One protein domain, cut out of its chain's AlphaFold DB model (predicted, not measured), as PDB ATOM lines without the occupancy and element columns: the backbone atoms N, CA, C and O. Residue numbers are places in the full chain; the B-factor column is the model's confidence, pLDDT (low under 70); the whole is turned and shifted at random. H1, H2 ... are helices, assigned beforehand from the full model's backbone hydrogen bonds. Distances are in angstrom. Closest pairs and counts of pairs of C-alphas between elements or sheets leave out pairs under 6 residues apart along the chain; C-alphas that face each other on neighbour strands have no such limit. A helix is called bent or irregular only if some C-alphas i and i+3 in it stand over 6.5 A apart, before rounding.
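What this domain is: This is residues 2 to 62 of the 71 residues of the protein "DUF1877 family protein" of Escherichia coli (UniProt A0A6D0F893). One long helix, H4, makes the length of the model, and the earlier part of the printed chain, with the short helices H1, H2 and H3, is strung along one side of it. H3 sits crosswise near the first residues of H4, H2 comes near Phe 41 and H1 near Ile 52, while residues 57 to 62, of which 57 to 60 belong to H4, stick out at the other end. The 61 printed residues hold four named helices, in the order H1, H2, H3, H4, and no named strand; the class is all helix. The whole is loose, with a radius of gyration of the C-alphas of 14.1 A, and elongated, spanning 41 by 25 by 17 A.

How they stand to each other: The longest helix is H4, residues 34 to 60. H3, residues 18 to 23, touches H4, and H4 touches H3 with residues 34 to 37 alone; the closest C-alphas of the two, those of Ile 18 and Glu 37, are 5.7 A apart. The two are about perpendicular, at 89 degrees. H2, residues 9 to 15, is close to H4 but not clearly touching, and its closest C-alphas to it are those of Arg 13 and Phe 41, 7.1 A apart. H2 and H4 run opposite ways at a steep tilt of 47 degrees. H1, residues 2 to 5, is close to H4 but not clearly touching, with the C-alphas of Leu 4 and Ile 52 the closest at 7.2 A. H1 and H3 are apart, as are H1 and H2, and H2 and H3. In H2 and H3 every O i to N i+4 pair is within hydrogen-bond range, in H4 21 of 23 are, and H1 is too short for such a pair.

Where its parts are: H4 begins with C-alpha 34 at (-0.328, 37.451, 22.804) and ends with C-alpha 60 at (-18.259, 47.866, -11.215), 39.8 A away. It is irregular: C-alphas 35 and 38 are 7.5 A apart. H3 measures 8.5 A from first to last C-alpha, H2 9.9 A and H1 5.0 A. H1 begins with C-alpha 2 at (-10.605, 54.303, -1.605).

The domain as a whole: The two C-alphas farthest apart, those of Glu 35 and Gly 62, are 42.6 A from each other, and the first and last printed C-alphas, of Asp 2 and Gly 62, 16.6 A. The printed part has no cut. The links from H1 to H2 and from H2 to H3 are tight; the link from H3 to H4, with 10 residues, is short, and no link is long. Residues 57 to 62 stand free. The mean pLDDT of the printed part is 97.4, and no printed residue is under 70.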
ATOM      1  N   ASP A   2     -11.872  53.572  -1.729       91.56
ATOM      2  CA  ASP A   2     -10.605  54.303  -1.605       91.56
ATOM      3  C   ASP A   2     -10.111  54.486  -0.164       91.56
ATOM      4  O   ASP A   2      -8.926  54.332   0.095       91.56
ATOM      5  N   ARG A   3     -11.017  54.716   0.800       97.06
ATOM      6  CA  ARG A   3     -10.655  54.851   2.223       97.06
ATOM      7  C   ARG A   3      -9.991  53.606   2.814       97.06
ATOM      8  O   ARG A   3      -9.095  53.755   3.630       97.06
ATOM      9  N   LEU A   4     -10.446  52.402   2.453       96.38
ATOM     10  CA  LEU A   4      -9.845  51.151   2.941       96.38
ATOM     11  C   LEU A   4      -8.504  50.898   2.250       96.38
ATOM     12  O   LEU A   4      -7.551  50.439   2.869       96.38
ATOM     13  N   GLU A   5      -8.423  51.244   0.967       95.06
ATOM     14  CA  GLU A   5      -7.209  51.086   0.173       95.06
ATOM     15  C   GLU A   5      -6.105  52.051   0.605       95.06
ATOM     16  O   GLU A   5      -4.935  51.684   0.545       95.06
ATOM     17  N   SER A   6      -6.466  53.238   1.099       97.12
ATOM     18  CA  SER A   6      -5.529  54.262   1.565       97.12
ATOM     19  C   SER A   6      -4.976  54.034   2.975       97.12
ATOM     20  O   SER A   6      -4.117  54.798   3.403       97.12
ATOM     21  N   LEU A   7      -5.471  53.046   3.729       97.62
ATOM     22  CA  LEU A   7      -4.967  52.783   5.081       97.62
ATOM     23  C   LEU A   7      -3.512  52.298   5.030       97.62
ATOM     24  O   LEU A   7      -3.188  51.375   4.283       97.62
ATOM     25  N   ASP A   8      -2.632  52.858   5.860       97.62
ATOM     26  CA  ASP A   8      -1.284  52.311   6.028       97.62
ATOM     27  C   ASP A   8      -1.344  51.048   6.900       97.62
ATOM     28  O   ASP A   8      -1.712  51.087   8.077       97.62
ATOM     29  N   ARG A   9      -0.965  49.907   6.316       96.88
ATOM     30  CA  ARG A   9      -0.988  48.599   6.986       96.88
ATOM     31  C   ARG A   9       0.013  48.542   8.140       96.88
ATOM     32  O   ARG A   9      -0.244  47.857   9.128       96.88
ATOM     33  N   SER A  10       1.116  49.278   8.043       97.06
ATOM     34  CA  SER A  10       2.125  49.361   9.102       97.06
ATOM     35  C   SER A  10       1.591  50.132  10.304       97.06
ATOM     36  O   SER A  10       1.825  49.739  11.445       97.06
ATOM     37  N   GLU A  11       0.838  51.203  10.053       97.94
ATOM     38  CA  GLU A  11       0.199  51.986  11.109       97.94
ATOM     39  C   GLU A  11      -0.917  51.188  11.793       97.94
ATOM     40  O   GLU A  11      -0.956  51.102  13.019       97.94
ATOM     41  N   LEU A  12      -1.749  50.483  11.016       98.06
ATOM     42  CA  LEU A  12      -2.735  49.550  11.569       98.06
ATOM     43  C   LEU A  12      -2.077  48.463  12.431       98.06
ATOM     44  O   LEU A  12      -2.576  48.152  13.512       98.06
ATOM     45  N   ARG A  13      -0.938  47.909  11.989       97.94
ATOM     46  CA  ARG A  13      -0.203  46.883  12.745       97.94
ATOM     47  C   ARG A  13       0.299  47.403  14.088       97.94
ATOM     48  O   ARG A  13       0.283  46.640  15.050       97.94
ATOM     49  N   LYS A  14       0.744  48.660  14.158       97.75
ATOM     50  CA  LYS A  14       1.197  49.297  15.406       97.75
ATOM     51  C   LYS A  14       0.052  49.544  16.386       97.75
ATOM     52  O   LYS A  14       0.266  49.474  17.590       97.75
ATOM     53  N   GLN A  15      -1.143  49.847  15.880       97.62
ATOM     54  CA  GLN A  15      -2.321  50.115  16.712       97.62
ATOM     55  C   GLN A  15      -3.026  48.835  17.185       97.62
ATOM     56  O   GLN A  15      -3.717  48.855  18.207       97.62
ATOM     57  N   PHE A  16      -2.879  47.735  16.446       98.19
ATOM     58  CA  PHE A  16      -3.454  46.446  16.805       98.19
ATOM     59  C   PHE A  16      -2.762  45.850  18.035       98.19
ATOM     60  O   PHE A  16      -1.539  45.740  18.068       98.19
ATOM     61  N   SER A  17      -3.556  45.439  19.026       98.19
ATOM     62  CA  SER A  17      -3.070  44.824  20.262       98.19
ATOM     63  C   SER A  17      -4.014  43.710  20.698       98.19
ATOM     64  O   SER A  17      -5.200  43.970  20.923       98.19
ATOM     65  N   ILE A  18      -3.491  42.488  20.867       97.88
ATOM     66  CA  ILE A  18      -4.292  41.375  21.408       97.88
ATOM     67  C   ILE A  18      -4.729  41.659  22.840       97.88
ATOM     68  O   ILE A  18      -5.871  41.384  23.191       97.88
ATOM     69  N   LYS A  19      -3.851  42.243  23.659       97.94
ATOM     70  CA  LYS A  19      -4.182  42.573  25.046       97.94
ATOM     71  C   LYS A  19      -5.420  43.466  25.118       97.94
ATOM     72  O   LYS A  19      -6.383  43.130  25.798       97.94
ATOM     73  N   ARG A  20      -5.427  44.549  24.336       98.00
ATOM     74  CA  ARG A  20      -6.577  45.454  24.255       98.00
ATOM     75  C   ARG A  20      -7.812  44.766  23.666       98.00
ATOM     76  O   ARG A  20      -8.917  45.026  24.120       98.00
ATOM     77  N   LEU A  21      -7.642  43.893  22.670       97.88
ATOM     78  CA  LEU A  21      -8.740  43.111  22.091       97.88
ATOM     79  C   LEU A  21      -9.403  42.203  23.138       97.88
ATOM     80  O   LEU A  21     -10.629  42.176  23.216       97.88
ATOM     81  N   ASN A  22      -8.600  41.513  23.953       97.19
ATOM     82  CA  ASN A  22      -9.069  40.662  25.046       97.19
ATOM     83  C   ASN A  22      -9.796  41.492  26.120       97.19
ATOM     84  O   ASN A  22     -10.876  41.110  26.552       97.19
ATOM     85  N   GLU A  23      -9.237  42.641  26.516       97.88
ATOM     86  CA  GLU A  23      -9.853  43.563  27.490       97.88
ATOM     87  C   GLU A  23     -11.184  44.150  26.999       97.88
ATOM     88  O   GLU A  23     -12.074  44.423  27.797       97.88
ATOM     89  N   MET A  24     -11.319  44.360  25.689       98.00
ATOM     90  CA  MET A  24     -12.541  44.876  25.069       98.00
ATOM     91  C   MET A  24     -13.608  43.800  24.832       98.00
ATOM     92  O   MET A  24     -14.670  44.137  24.310       98.00
ATOM     93  N   GLU A  25     -13.325  42.534  25.154       96.81
ATOM     94  CA  GLU A  25     -14.232  41.397  24.956       96.81
ATOM     95  C   GLU A  25     -14.814  41.346  23.530       96.81
ATOM     96  O   GLU A  25     -16.002  41.094  23.315       96.81
ATOM     97  N   ILE A  26     -13.968  41.613  22.524       96.94
ATOM     98  CA  ILE A  26     -14.392  41.615  21.118       96.94
ATOM     99  C   ILE A  26     -15.001  40.253  20.764       96.94
ATOM    100  O   ILE A  26     -14.399  39.212  21.030       96.94
ATOM    101  N   TYR A  27     -16.194  40.262  20.148       95.50
ATOM    102  CA  TYR A  27     -16.930  39.047  19.777       95.50
ATOM    103  C   TYR A  27     -16.012  38.029  19.070       95.50
ATOM    104  O   TYR A  27     -15.298  38.409  18.137       95.50
ATOM    105  N   PRO A  28     -16.028  36.740  19.464       95.62
ATOM    106  CA  PRO A  28     -16.994  36.090  20.361       95.62
ATOM    107  C   PRO A  28     -16.670  36.172  21.865       95.62
ATOM    108  O   PRO A  28     -17.233  35.408  22.641       95.62
ATOM    109  N   GLY A  29     -15.777  37.069  22.293       93.75
ATOM    110  CA  GLY A  29     -15.391  37.222  23.702       93.75
ATOM    111  C   GLY A  29     -14.385  36.169  24.175       93.75
ATOM    112  O   GLY A  29     -14.201  35.969  25.371       93.75
ATOM    113  N   VAL A  30     -13.736  35.470  23.238       95.00
ATOM    114  CA  VAL A  30     -12.655  34.529  23.553       95.00
ATOM    115  C   VAL A  30     -11.334  35.275  23.682       95.00
ATOM    116  O   VAL A  30     -11.032  36.180  22.904       95.00
ATOM    117  N   THR A  31     -10.523  34.868  24.650       95.94
ATOM    118  CA  THR A  31      -9.191  35.434  24.858       95.94
ATOM    119  C   THR A  31      -8.156  34.731  23.991       95.94
ATOM    120  O   THR A  31      -8.104  33.499  23.959       95.94
ATOM    121  N   PHE A  32      -7.277  35.498  23.354       96.25
ATOM    122  CA  PHE A  32      -6.146  34.974  22.587       96.25
ATOM    123  C   PHE A  32      -4.828  35.110  23.353       96.25
ATOM    124  O   PHE A  32      -4.634  36.069  24.101       96.25
ATOM    125  N   SER A  33      -3.898  34.178  23.115       96.94
ATOM    126  CA  SER A  33      -2.496  34.342  23.524       96.94
ATOM    127  C   SER A  33      -1.854  35.499  22.752       96.94
ATOM    128  O   SER A  33      -2.053  35.612  21.541       96.94
ATOM    129  N   GLU A  34      -1.049  36.326  23.425       95.62
ATOM    130  CA  GLU A  34      -0.328  37.451  22.804       95.62
ATOM    131  C   GLU A  34       0.625  36.993  21.685       95.62
ATOM    132  O   GLU A  34       0.829  37.712  20.706       95.62
ATOM    133  N   GLU A  35       1.133  35.758  21.751       96.94
ATOM    134  CA  GLU A  35       1.981  35.156  20.709       96.94
ATOM    135  C   GLU A  35       1.278  35.063  19.341       96.94
ATOM    136  O   GLU A  35       1.930  35.020  18.295       96.94
ATOM    137  N   LEU A  36      -0.060  35.071  19.326       97.62
ATOM    138  CA  LEU A  36      -0.866  35.003  18.109       97.62
ATOM    139  C   LEU A  36      -1.119  36.375  17.471       97.62
ATOM    140  O   LEU A  36      -1.788  36.438  16.441       97.62
ATOM    141  N   GLU A  37      -0.590  37.475  18.019       97.81
ATOM    142  CA  GLU A  37      -0.942  38.836  17.582       97.81
ATOM    143  C   GLU A  37      -0.663  39.069  16.098       97.81
ATOM    144  O   GLU A  37      -1.522  39.566  15.368       97.81
ATOM    145  N   GLY A  38       0.511  38.648  15.624       97.31
ATOM    146  CA  GLY A  38       0.858  38.760  14.210       97.31
ATOM    147  C   GLY A  38      -0.056  37.929  13.309       97.31
ATOM    148  O   GLY A  38      -0.451  38.393  12.240       97.31
ATOM    149  N   GLN A  39      -0.427  36.723  13.748       98.00
ATOM    150  CA  GLN A  39      -1.277  35.813  12.979       98.00
ATOM    151  C   GLN A  39      -2.716  36.328  12.902       98.00
ATOM    152  O   GLN A  39      -3.306  36.357  11.822       98.00
ATOM    153  N   LEU A  40      -3.262  36.799  14.025       97.94
ATOM    154  CA  LEU A  40      -4.606  37.360  14.085       97.94
ATOM    155  C   LEU A  40      -4.706  38.640  13.248       97.94
ATOM    156  O   LEU A  40      -5.643  38.786  12.463       97.94
ATOM    157  N   PHE A  41      -3.706  39.523  13.332       98.31
ATOM    158  CA  PHE A  41      -3.645  40.709  12.482       98.31
ATOM    159  C   PHE A  41      -3.607  40.345  10.990       98.31
ATOM    160  O   PHE A  41      -4.369  40.902  10.198       98.31
ATOM    161  N   ALA A  42      -2.760  39.386  10.598       98.19
ATOM    162  CA  ALA A  42      -2.671  38.933   9.212       98.19
ATOM    163  C   ALA A  42      -4.001  38.346   8.707       98.19
ATOM    164  O   ALA A  42      -4.407  38.636   7.581       98.19
ATOM    165  N   SER A  43      -4.704  37.583   9.550       98.25
ATOM    166  CA  SER A  43      -6.035  37.045   9.246       98.25
ATOM    167  C   SER A  43      -7.052  38.160   8.965       98.25
ATOM    168  O   SER A  43      -7.734  38.143   7.941       98.25
ATOM    169  N   ILE A  44      -7.084  39.201   9.808       98.06
ATOM    170  CA  ILE A  44      -7.970  40.362   9.623       98.06
ATOM    171  C   ILE A  44      -7.634  41.118   8.329       98.06
ATOM    172  O   ILE A  44      -8.536  41.495   7.581       98.06
ATOM    173  N   MET A  45      -6.347  41.327   8.029       98.25
ATOM    174  CA  MET A  45      -5.928  41.979   6.781       98.25
ATOM    175  C   MET A  45      -6.343  41.175   5.548       98.25
ATOM    176  O   MET A  45      -6.810  41.754   4.568       98.25
ATOM    177  N   PHE A  46      -6.234  39.848   5.603       98.38
ATOM    178  CA  PHE A  46      -6.679  38.977   4.521       98.38
ATOM    179  C   PHE A  46      -8.183  39.110   4.252       98.38
ATOM    180  O   PHE A  46      -8.598  39.253   3.098       98.38
ATOM    181  N   ASP A  47      -9.010  39.132   5.298       98.44
ATOM    182  CA  ASP A  47     -10.454  39.319   5.137       98.44
ATOM    183  C   ASP A  47     -10.825  40.745   4.699       98.44
ATOM    184  O   ASP A  47     -11.747  40.923   3.894       98.44
ATOM    185  N   MET A  48     -10.066  41.760   5.120       98.31
ATOM    186  CA  MET A  48     -10.221  43.128   4.620       98.31
ATOM    187  C   MET A  48      -9.959  43.216   3.106       98.31
ATOM    188  O   MET A  48     -10.736  43.846   2.389       98.31
ATOM    189  N   GLU A  49      -8.925  42.551   2.584       98.12
ATOM    190  CA  GLU A  49      -8.636  42.535   1.139       98.12
ATOM    191  C   GLU A  49      -9.732  41.813   0.327       98.12
ATOM    192  O   GLU A  49     -10.111  42.251  -0.771       98.12
ATOM    193  N   LYS A  50     -10.328  40.748   0.882       98.31
ATOM    194  CA  LYS A  50     -11.524  40.122   0.289       98.31
ATOM    195  C   LYS A  50     -12.708  41.088   0.257       98.31
ATOM    196  O   LYS A  50     -13.398  41.161  -0.763       98.31
ATOM    197  N   LEU A  51     -12.935  41.836   1.338       98.31
ATOM    198  CA  LEU A  51     -14.013  42.823   1.427       98.31
ATOM    199  C   LEU A  51     -13.837  43.945   0.393       98.31
ATOM    200  O   LEU A  51     -14.780  44.267  -0.330       98.31
ATOM    201  N   ILE A  52     -12.619  44.485   0.255       97.94
ATOM    202  CA  ILE A  52     -12.275  45.481  -0.773       97.94
ATOM    203  C   ILE A  52     -12.584  44.927  -2.168       97.94
ATOM    204  O   ILE A  52     -13.243  45.584  -2.976       97.94
ATOM    205  N   SER A  53     -12.169  43.689  -2.443       98.00
ATOM    206  CA  SER A  53     -12.417  43.025  -3.727       98.00
ATOM    207  C   SER A  53     -13.911  42.827  -4.013       98.00
ATOM    208  O   SER A  53     -14.363  43.041  -5.144       98.00
ATOM    209  N   ALA A  54     -14.702  42.471  -2.997       97.94
ATOM    210  CA  ALA A  54     -16.153  42.354  -3.107       97.94
ATOM    211  C   ALA A  54     -16.813  43.707  -3.409       97.94
ATOM    212  O   ALA A  54     -17.618  43.794  -4.339       97.94
ATOM    213  N   TYR A  55     -16.422  44.775  -2.705       98.25
ATOM    214  CA  TYR A  55     -16.933  46.119  -2.970       98.25
ATOM    215  C   TYR A  55     -16.547  46.628  -4.356       98.25
ATOM    216  O   TYR A  55     -17.401  47.177  -5.052       98.25
ATOM    217  N   ARG A  56     -15.309  46.395  -4.811       97.75
ATOM    218  CA  ARG A  56     -14.892  46.746  -6.179       97.75
ATOM    219  C   ARG A  56     -15.773  46.047  -7.210       97.75
ATOM    220  O   ARG A  56     -16.197  46.667  -8.181       97.75
ATOM    221  N   ARG A  57     -16.076  44.760  -7.004       98.12
ATOM    222  CA  ARG A  57     -16.972  44.000  -7.887       98.12
ATOM    223  C   ARG A  57     -18.383  44.590  -7.905       98.12
ATOM    224  O   ARG A  57     -18.902  44.806  -8.994       98.12
ATOM    225  N   MET A  58     -18.969  44.864  -6.739       98.38
ATOM    226  CA  MET A  58     -20.313  45.443  -6.634       98.38
ATOM    227  C   MET A  58     -20.385  46.810  -7.320       98.38
ATOM    228  O   MET A  58     -21.271  47.021  -8.144       98.38
ATOM    229  N   LEU A  59     -19.403  47.682  -7.071       97.38
ATOM    230  CA  LEU A  59     -19.325  49.007  -7.683       97.38
ATOM    231  C   LEU A  59     -19.248  48.928  -9.212       97.38
ATOM    232  O   LEU A  59     -20.009  49.602  -9.897       97.38
ATOM    233  N   ARG A  60     -18.377  48.064  -9.757       97.75
ATOM    234  CA  ARG A  60     -18.259  47.866 -11.215       97.75
ATOM    235  C   ARG A  60     -19.549  47.364 -11.865       97.75
ATOM    236  O   ARG A  60     -19.738  47.579 -13.053       97.75
ATOM    237  N   GLN A  61     -20.400  46.672 -11.113       97.75
ATOM    238  CA  GLN A  61     -21.670  46.131 -11.599       97.75
ATOM    239  C   GLN A  61     -22.865  47.064 -11.343       97.75
ATOM    240  O   GLN A  61     -23.973  46.722 -11.738       97.75
ATOM    241  N   GLY A  62     -22.672  48.210 -10.676       97.81
ATOM    242  CA  GLY A  62     -23.778  49.080 -10.256       97.81
ATOM    243  C   GLY A  62     -24.650  48.482  -9.143       97.81
ATOM    244  O   GLY A  62     -25.785  48.912  -8.949       97.81
TER     245      GLY A  62